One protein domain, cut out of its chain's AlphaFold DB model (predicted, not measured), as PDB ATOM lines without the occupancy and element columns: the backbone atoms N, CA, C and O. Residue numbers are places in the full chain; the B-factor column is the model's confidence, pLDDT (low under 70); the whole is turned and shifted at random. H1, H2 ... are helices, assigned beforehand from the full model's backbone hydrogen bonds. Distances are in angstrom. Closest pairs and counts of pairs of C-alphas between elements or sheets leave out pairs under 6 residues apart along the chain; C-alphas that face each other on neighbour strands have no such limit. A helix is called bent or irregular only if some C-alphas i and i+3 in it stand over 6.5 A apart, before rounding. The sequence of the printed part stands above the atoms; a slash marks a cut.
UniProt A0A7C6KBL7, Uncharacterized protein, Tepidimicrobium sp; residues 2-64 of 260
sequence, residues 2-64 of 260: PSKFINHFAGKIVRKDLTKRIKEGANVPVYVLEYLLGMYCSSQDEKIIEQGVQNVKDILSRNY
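This is residues 2 to 64 of the 260 residues of an uncharacterized protein of Tepidimicrobium sp (UniProt A0A7C6KBL7). Three helices, H2, H3 and H4, pack crosswise into a small body, with H3 set at large angles to both H2 and H4, while the short helix H1 is set off from them at one end of the long axis, beyond the link of residues 9 to 15. H4 is the longest helix, and H3 packs on its residues 49 to 56. The printed part has 63 residues with four named helices, H1, H2, H3 and H4 in chain order, and no named strand; the class is all helix. The whole is compact, with a radius of gyration of the C-alphas of 11.8 A, yet elongated in outline, spanning 35 by 23 by 17 A.

H1 takes residues 2 to 8 and begins at C-alpha 2, at (-64.151, -31.512, 39.597); it is 10.5 A long from first to last C-alpha. H2 follows with residues 16 to 23, 10.7 A long. H3 takes residues 30 to 40, 15.5 A long, from C-alpha 30 at (-42.055, -36.002, 38.373). H4 takes residues 46 to 63, 25.4 A long, and ends at C-alpha 63, at (-34.574, -41.463, 51.495). No helix is bent or irregular.

H1 touches no helix and is apart from H2, H3 and H4. H2 and H3 touch, with the C-alphas of Thr 19 and Leu 33 the closest, 6.2 A apart. Their lines are about perpendicular, but only just, at 72 degrees. H2 and H4 only just touch, with 3 pairs of C-alphas within 8 A, and H4 does so with residues 53 to 57 alone. Their closest C-alphas are those of Ile 22 and Lys 57, 6.8 A apart. The two run the same way at a tilt of 37 degrees, only just steep. H3 and H4 touch, H4 with residues 49 to 56 alone; the closest C-alphas are those of Tyr 40 and Gly 52, 5.0 A apart. They run opposite ways at a steep tilt of 57 degrees. In H1, H3 and H4 every O i to N i+4 pair is within hydrogen-bond range; in H2 it is 3 of 4.

The two C-alphas farthest apart are those of Lys 4 and Arg 62, at 36.9 A. The printed part runs from residue 2 to residue 64 without a cut. The link from H3 to H4 is tight, those from H1 to H2 and from H2 to H3 are short, and no link is long. The mean pLDDT of the printed part is 78.2, and residues 2 to 3, 6, 10 to 15, 24 to 26, 42 and 44 are under 70.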
ATOM      1  N   PRO A   2     -65.039 -30.988  38.547       59.66
ATOM      2  CA  PRO A   2     -64.151 -31.512  39.597       59.66
ATOM      3  C   PRO A   2     -64.747 -32.693  40.377       59.66
ATOM      4  O   PRO A   2     -64.081 -33.705  40.547       59.66
ATOM      5  N   SER A   3     -66.018 -32.608  40.781       62.69
ATOM      6  CA  SER A   3     -66.684 -33.636  41.596       62.69
ATOM      7  C   SER A   3     -66.865 -34.971  40.867       62.69
ATOM      8  O   SER A   3     -66.499 -36.012  41.397       62.69
ATOM      9  N   LYS A   4     -67.368 -34.944  39.628       72.31
ATOM     10  CA  LYS A   4     -67.564 -36.143  38.794       72.31
ATOM     11  C   LYS A   4     -66.239 -36.861  38.520       72.31
ATOM     12  O   LYS A   4     -66.138 -38.067  38.701       72.31
ATOM     13  N   PHE A   5     -65.198 -36.107  38.170       70.62
ATOM     14  CA  PHE A   5     -63.863 -36.659  37.949       70.62
ATOM     15  C   PHE A   5     -63.283 -37.299  39.220       70.62
ATOM     16  O   PHE A   5     -62.799 -38.426  39.169       70.62
ATOM     17  N   ILE A   6     -63.407 -36.627  40.371       67.75
ATOM     18  CA  ILE A   6     -62.956 -37.154  41.667       67.75
ATOM     19  C   ILE A   6     -63.701 -38.434  42.057       67.75
ATOM     20  O   ILE A   6     -63.071 -39.365  42.547       67.75
ATOM     21  N   ASN A   7     -65.007 -38.508  41.805       73.19
ATOM     22  CA  ASN A   7     -65.816 -39.665  42.184       73.19
ATOM     23  C   ASN A   7     -65.480 -40.921  41.364       73.19
ATOM     24  O   ASN A   7     -65.429 -42.010  41.928       73.19
ATOM     25  N   HIS A   8     -65.230 -40.780  40.058       74.06
ATOM     26  CA  HIS A   8     -64.957 -41.923  39.175       74.06
ATOM     27  C   HIS A   8     -63.472 -42.306  39.084       74.06
ATOM     28  O   HIS A   8     -63.158 -43.425  38.692       74.06
ATOM     29  N   PHE A   9     -62.554 -41.408  39.456       70.25
ATOM     30  CA  PHE A   9     -61.105 -41.644  39.406       70.25
ATOM     31  C   PHE A   9     -60.414 -41.415  40.760       70.25
ATOM     32  O   PHE A   9     -59.241 -41.037  40.815       70.25
ATOM     33  N   ALA A  10     -61.120 -41.640  41.873       64.38
ATOM     34  CA  ALA A  10     -60.562 -41.512  43.219       64.38
ATOM     35  C   ALA A  10     -59.252 -42.315  43.366       64.38
ATOM     36  O   ALA A  10     -59.149 -43.457  42.923       64.38
ATOM     37  N   GLY A  11     -58.218 -41.699  43.947       60.66
ATOM     38  CA  GLY A  11     -56.888 -42.315  44.092       60.66
ATOM     39  C   GLY A  11     -56.042 -42.382  42.809       60.66
ATOM     40  O   GLY A  11     -54.870 -42.736  42.881       60.66
ATOM     41  N   LYS A  12     -56.589 -41.994  41.648       65.38
ATOM     42  CA  LYS A  12     -55.874 -41.882  40.358       65.38
ATOM     43  C   LYS A  12     -55.597 -40.427  39.961       65.38
ATOM     44  O   LYS A  12     -55.080 -40.161  38.878       65.38
ATOM     45  N   ILE A  13     -55.945 -39.481  40.833       68.06
ATOM     46  CA  ILE A  13     -55.797 -38.044  40.607       68.06
ATOM     47  C   ILE A  13     -54.645 -37.533  41.453       68.06
ATOM     48  O   ILE A  13     -54.640 -37.689  42.672       68.06
ATOM     49  N   VAL A  14     -53.708 -36.852  40.800       67.38
ATOM     50  CA  VAL A  14     -52.618 -36.159  41.476       67.38
ATOM     51  C   VAL A  14     -52.687 -34.671  41.169       67.38
ATOM     52  O   VAL A  14     -52.837 -34.240  40.024       67.38
ATOM     53  N   ARG A  15     -52.567 -33.870  42.225       66.81
ATOM     54  CA  ARG A  15     -52.531 -32.412  42.160       66.81
ATOM     55  C   ARG A  15     -51.173 -31.918  41.644       66.81
ATOM     56  O   ARG A  15     -50.193 -31.853  42.384       66.81
ATOM     57  N   LYS A  16     -51.114 -31.556  40.358       71.00
ATOM     58  CA  LYS A  16     -49.888 -31.084  39.676       71.00
ATOM     59  C   LYS A  16     -49.348 -29.743  40.182       71.00
ATOM     60  O   LYS A  16     -48.197 -29.397  39.935       71.00
ATOM     61  N   ASP A  17     -50.160 -28.950  40.865       71.94
ATOM     62  CA  ASP A  17     -49.697 -27.740  41.543       71.94
ATOM     63  C   ASP A  17     -48.768 -28.082  42.723       71.94
ATOM     64  O   ASP A  17     -47.776 -27.390  42.956       71.94
ATOM     65  N   LEU A  18     -49.024 -29.202  43.408       75.25
ATOM     66  CA  LEU A  18     -48.203 -29.670  44.523       75.25
ATOM     67  C   LEU A  18     -46.852 -30.215  44.059       75.25
ATOM     68  O   LEU A  18     -45.840 -29.961  44.712       75.25
ATOM     69  N   THR A  19     -46.800 -30.902  42.912       75.62
ATOM     70  CA  THR A  19     -45.527 -31.402  42.363       75.62
ATOM     71  C   THR A  19     -44.563 -30.255  42.067       75.62
ATOM     72  O   THR A  19     -43.384 -30.346  42.408       75.62
ATOM     73  N   LYS A  20     -45.058 -29.132  41.522       76.00
ATOM     74  CA  LYS A  20     -44.251 -27.925  41.268       76.00
ATOM     75  C   LYS A  20     -43.648 -27.347  42.552       76.00
ATOM     76  O   LYS A  20     -42.449 -27.097  42.578       76.00
ATOM     77  N   ARG A  21     -44.439 -27.229  43.626       76.00
ATOM     78  CA  ARG A  21     -43.984 -26.722  44.942       76.00
ATOM     79  C   ARG A  21     -42.892 -27.580  45.593       76.00
ATOM     80  O   ARG A  21     -42.178 -27.094  46.467       76.00
ATOM     81  N   ILE A  22     -42.795 -28.862  45.234       77.62
ATOM     82  CA  ILE A  22     -41.795 -29.794  45.785       77.62
ATOM     83  C   ILE A  22     -40.545 -29.859  44.897       77.62
ATOM     84  O   ILE A  22     -39.433 -29.993  45.407       77.62
ATOM     85  N   LYS A  23     -40.706 -29.726  43.574       72.12
ATOM     86  CA  LYS A  23     -39.617 -29.835  42.589       72.12
ATOM     87  C   LYS A  23     -38.508 -28.792  42.785       72.12
ATOM     88  O   LYS A  23     -37.369 -29.055  42.416       72.12
ATOM     89  N   GLU A  24     -38.808 -27.653  43.409       64.69
ATOM     90  CA  GLU A  24     -37.867 -26.539  43.621       64.69
ATOM     91  C   GLU A  24     -36.648 -26.862  44.519       64.69
ATOM     92  O   GLU A  24     -35.761 -26.025  44.643       64.69
ATOM     93  N   GLY A  25     -36.532 -28.070  45.094       57.47
ATOM     94  CA  GLY A  25     -35.384 -28.467  45.933       57.47
ATOM     95  C   GLY A  25     -34.673 -29.779  45.561       57.47
ATOM     96  O   GLY A  25     -33.693 -30.156  46.216       57.47
ATOM     97  N   ALA A  26     -35.140 -30.523  44.551       63.94
ATOM     98  CA  ALA A  26     -34.577 -31.838  44.237       63.94
ATOM     99  C   ALA A  26     -34.760 -32.236  42.763       63.94
ATOM    100  O   ALA A  26     -35.845 -32.103  42.199       63.94
ATOM    101  N   ASN A  27     -33.704 -32.782  42.149       74.56
ATOM    102  CA  ASN A  27     -33.743 -33.321  40.786       74.56
ATOM    103  C   ASN A  27     -34.355 -34.734  40.776       74.56
ATOM    104  O   ASN A  27     -33.664 -35.718  40.521       74.56
ATOM    105  N   VAL A  28     -35.635 -34.824  41.140       81.56
ATOM    106  CA  VAL A  28     -36.406 -36.071  41.241       81.56
ATOM    107  C   VAL A  28     -37.364 -36.153  40.047       81.56
ATOM    108  O   VAL A  28     -38.003 -35.144  39.722       81.56
ATOM    109  N   PRO A  29     -37.515 -37.318  39.390       83.62
ATOM    110  CA  PRO A  29     -38.503 -37.482  38.328       83.62
ATOM    111  C   PRO A  29     -39.929 -37.180  38.812       83.62
ATOM    112  O   PRO A  29     -40.323 -37.582  39.906       83.62
ATOM    113  N   VAL A  30     -40.723 -36.502  37.980       80.75
ATOM    114  CA  VAL A  30     -42.055 -36.002  38.373       80.75
ATOM    115  C   VAL A  30     -42.987 -37.133  38.806       80.75
ATOM    116  O   VAL A  30     -43.624 -37.013  39.846       80.75
ATOM    117  N   TYR A  31     -42.994 -38.265  38.101       79.06
ATOM    118  CA  TYR A  31     -43.843 -39.407  38.459       79.06
ATOM    119  C   TYR A  31     -43.509 -40.020  39.831       79.06
ATOM    120  O   TYR A  31     -44.379 -40.607  40.468       79.06
ATOM    121  N   VAL A  32     -42.270 -39.871  40.325       85.56
ATOM    122  CA  VAL A  32     -41.908 -40.302  41.687       85.56
ATOM    123  C   VAL A  32     -42.571 -39.390  42.714       85.56
ATOM    124  O   VAL A  32     -43.132 -39.869  43.698       85.56
ATOM    125  N   LEU A  33     -42.568 -38.077  42.462       86.06
ATOM    126  CA  LEU A  33     -43.284 -37.108  43.294       86.06
ATOM    127  C   LEU A  33     -44.788 -37.379  43.276       86.06
ATOM    128  O   LEU A  33     -45.425 -37.355  44.323       86.06
ATOM    129  N   GLU A  34     -45.346 -37.658  42.097       81.56
ATOM    130  CA  GLU A  34     -46.771 -37.942  41.937       81.56
ATOM    131  C   GLU A  34     -47.194 -39.197  42.696       81.56
ATOM    132  O   GLU A  34     -48.218 -39.177  43.376       81.56
ATOM    133  N   TYR A  35     -46.382 -40.254  42.656       83.81
ATOM    134  CA  TYR A  35     -46.620 -41.468  43.430       83.81
ATOM    135  C   TYR A  35     -46.625 -41.199  44.941       83.81
ATOM    136  O   TYR A  35     -47.553 -41.603  45.641       83.81
ATOM    137  N   LEU A  36     -45.620 -40.478  45.455       86.12
ATOM    138  CA  LEU A  36     -45.551 -40.127  46.877       86.12
ATOM    139  C   LEU A  36     -46.738 -39.246  47.292       86.12
ATOM    140  O   LEU A  36     -47.375 -39.505  48.309       86.12
ATOM    141  N   LEU A  37     -47.086 -38.242  46.488       83.94
ATOM    142  CA  LEU A  37     -48.261 -37.408  46.735       83.94
ATOM    143  C   LEU A  37     -49.553 -38.231  46.714       83.94
ATOM    144  O   LEU A  37     -50.396 -38.026  47.578       83.94
ATOM    145  N   GLY A  38     -49.695 -39.191  45.801       79.62
ATOM    146  CA  GLY A  38     -50.842 -40.098  45.768       79.62
ATOM    147  C   GLY A  38     -51.003 -40.914  47.056       79.62
ATOM    148  O   GLY A  38     -52.127 -41.137  47.497       79.62
ATOM    149  N   MET A  39     -49.897 -41.302  47.703       79.06
ATOM    150  CA  MET A  39     -49.927 -42.041  48.972       79.06
ATOM    151  C   MET A  39     -50.279 -41.169  50.187       79.06
ATOM    152  O   MET A  39     -50.930 -41.657  51.107       79.06
ATOM    153  N   TYR A  40     -49.843 -39.904  50.214       82.06
ATOM    154  CA  TYR A  40     -49.931 -39.056  51.415       82.06
ATOM    155  C   TYR A  40     -50.909 -37.874  51.304       82.06
ATOM    156  O   TYR A  40     -51.219 -37.255  52.318       82.06
ATOM    157  N   CYS A  41     -51.400 -37.541  50.107       76.88
ATOM    158  CA  CYS A  41     -52.248 -36.373  49.831       76.88
ATOM    159  C   CYS A  41     -53.594 -36.768  49.191       76.88
ATOM    160  O   CYS A  41     -54.004 -36.186  48.188       76.88
ATOM    161  N   SER A  42     -54.288 -37.756  49.760       68.69
ATOM    162  CA  SER A  42     -55.584 -38.247  49.258       68.69
ATOM    163  C   SER A  42     -56.810 -37.482  49.786       68.69
ATOM    164  O   SER A  42     -57.929 -37.735  49.343       68.69
ATOM    165  N   SER A  43     -56.618 -36.548  50.723       71.69
ATOM    166  CA  SER A  43     -57.701 -35.767  51.335       71.69
ATOM    167  C   SER A  43     -58.022 -34.488  50.553       71.69
ATOM    168  O   SER A  43     -57.178 -33.948  49.842       71.69
ATOM    169  N   GLN A  44     -59.247 -33.982  50.726       68.75
ATOM    170  CA  GLN A  44     -59.675 -32.667  50.232       68.75
ATOM    171  C   GLN A  44     -59.461 -31.541  51.258       68.75
ATOM    172  O   GLN A  44     -59.578 -30.372  50.903       68.75
ATOM    173  N   ASP A  45     -59.141 -31.877  52.513       80.00
ATOM    174  CA  ASP A  45     -58.832 -30.890  53.551       80.00
ATOM    175  C   ASP A  45     -57.446 -30.282  53.308       80.00
ATOM    176  O   ASP A  45     -56.431 -30.986  53.282       80.00
ATOM    177  N   GLU A  46     -57.408 -28.961  53.148       82.38
ATOM    178  CA  GLU A  46     -56.198 -28.202  52.851       82.38
ATOM    179  C   GLU A  46     -55.114 -28.364  53.927       82.38
ATOM    180  O   GLU A  46     -53.939 -28.499  53.583       82.38
ATOM    181  N   LYS A  47     -55.485 -28.489  55.208       85.31
ATOM    182  CA  LYS A  47     -54.519 -28.738  56.291       85.31
ATOM    183  C   LYS A  47     -53.887 -30.123  56.178       85.31
ATOM    184  O   LYS A  47     -52.679 -30.269  56.356       85.31
ATOM    185  N   ILE A  48     -54.693 -31.137  55.855       82.81
ATOM    186  CA  ILE A  48     -54.207 -32.512  55.664       82.81
ATOM    187  C   ILE A  48     -53.293 -32.574  54.437       82.81
ATOM    188  O   ILE A  48     -52.257 -33.235  54.472       82.81
ATOM    189  N   ILE A  49     -53.635 -31.850  53.370       83.25
ATOM    190  CA  ILE A  49     -52.807 -31.746  52.167       83.25
ATOM    191  C   ILE A  49     -51.454 -31.100  52.483       83.25
ATOM    192  O   ILE A  49     -50.426 -31.620  52.055       83.25
ATOM    193  N   GLU A  50     -51.418 -29.999  53.234       86.88
ATOM    194  CA  GLU A  50     -50.156 -29.351  53.611       86.88
ATOM    195  C   GLU A  50     -49.262 -30.267  54.448       86.88
ATOM    196  O   GLU A  50     -48.062 -30.376  54.182       86.88
ATOM    197  N   GLN A  51     -49.849 -30.989  55.402       87.75
ATOM    198  CA  GLN A  51     -49.123 -31.974  56.196       87.75
ATOM    199  C   GLN A  51     -48.611 -33.134  55.330       87.75
ATOM    200  O   GLN A  51     -47.461 -33.550  55.468       87.75
ATOM    201  N   GLY A  52     -49.421 -33.610  54.380       87.75
ATOM    202  CA  GLY A  52     -49.020 -34.609  53.392       87.75
ATOM    203  C   GLY A  52     -47.839 -34.143  52.536       87.75
ATOM    204  O   GLY A  52     -46.864 -34.874  52.375       87.75
ATOM    205  N   VAL A  53     -47.867 -32.898  52.053       88.25
ATOM    206  CA  VAL A  53     -46.768 -32.290  51.287       88.25
ATOM    207  C   VAL A  53     -45.488 -32.215  52.118       88.25
ATOM    208  O   VAL A  53     -44.414 -32.527  51.600       88.25
ATOM    209  N   GLN A  54     -45.580 -31.827  53.393       90.25
ATOM    210  CA  GLN A  54     -44.414 -31.787  54.276       90.25
ATOM    211  C   GLN A  54     -43.834 -33.189  54.503       90.25
ATOM    212  O   GLN A  54     -42.625 -33.369  54.371       90.25
ATOM    213  N   ASN A  55     -44.682 -34.200  54.711       90.50
ATOM    214  CA  ASN A  55     -44.243 -35.592  54.827       90.50
ATOM    215  C   ASN A  55     -43.502 -36.066  53.566       90.50
ATOM    216  O   ASN A  55     -42.455 -36.705  53.669       90.50
ATOM    217  N   VAL A  56     -44.000 -35.728  52.369       90.12
ATOM    218  CA  VAL A  56     -43.316 -36.064  51.108       90.12
ATOM    219  C   VAL A  56     -41.944 -35.393  51.024       90.12
ATOM    220  O   VAL A  56     -40.973 -36.046  50.639       90.12
ATOM    221  N   LYS A  57     -41.832 -34.113  51.407       90.00
ATOM    222  CA  LYS A  57     -40.539 -33.408  51.450       90.00
ATOM    223  C   LYS A  57     -39.560 -34.092  52.401       90.00
ATOM    224  O   LYS A  57     -38.403 -34.294  52.033       90.00
ATOM    225  N   ASP A  58     -40.026 -34.494  53.578       90.88
ATOM    226  CA  ASP A  58     -39.199 -35.157  54.583       90.88
ATOM    227  C   ASP A  58     -38.708 -36.525  54.087       90.88
ATOM    228  O   ASP A  58     -37.510 -36.806  54.170       90.88
ATOM    229  N   ILE A  59     -39.590 -37.336  53.491       91.75
ATOM    230  CA  ILE A  59     -39.235 -38.625  52.874       91.75
ATOM    231  C   ILE A  59     -38.187 -38.430  51.779       91.75
ATOM    232  O   ILE A  59     -37.163 -39.107  51.778       91.75
ATOM    233  N   LEU A  60     -38.390 -37.482  50.863       91.06
ATOM    234  CA  LEU A  60     -37.423 -37.224  49.796       91.06
ATOM    235  C   LEU A  60     -36.077 -36.768  50.358       91.06
ATOM    236  O   LEU A  60     -35.044 -37.266  49.931       91.06
ATOM    237  N   SER A  61     -36.068 -35.871  51.343       89.69
ATOM    238  CA  SER A  61     -34.824 -35.373  51.940       89.69
ATOM    239  C   SER A  61     -33.994 -36.464  52.627       89.69
ATOM    240  O   SER A  61     -32.771 -36.359  52.687       89.69
ATOM    241  N   ARG A  62     -34.653 -37.504  53.154       90.19
ATOM    242  CA  ARG A  62     -34.010 -38.580  53.916       90.19
ATOM    243  C   ARG A  62     -33.687 -39.791  53.053       90.19
ATOM    244  O   ARG A  62     -32.632 -40.386  53.222       90.19
ATOM    245  N   ASN A  63     -34.607 -40.175  52.176       93.75
ATOM    246  CA  ASN A  63     -34.574 -41.463  51.495       93.75
ATOM    247  C   ASN A  63     -34.163 -41.349  50.023       93.75
ATOM    248  O   ASN A  63     -33.663 -42.332  49.484       93.75
ATOM    249  N   TYR A  64     -34.346 -40.203  49.356       93.62
ATOM    250  CA  TYR A  64     -33.911 -40.057  47.965       93.62
ATOM    251  C   TYR A  64     -32.389 -40.052  47.869       93.62
ATOM    252  O   TYR A  64     -31.721 -39.202  48.459       93.62
TER     253      TYR A  64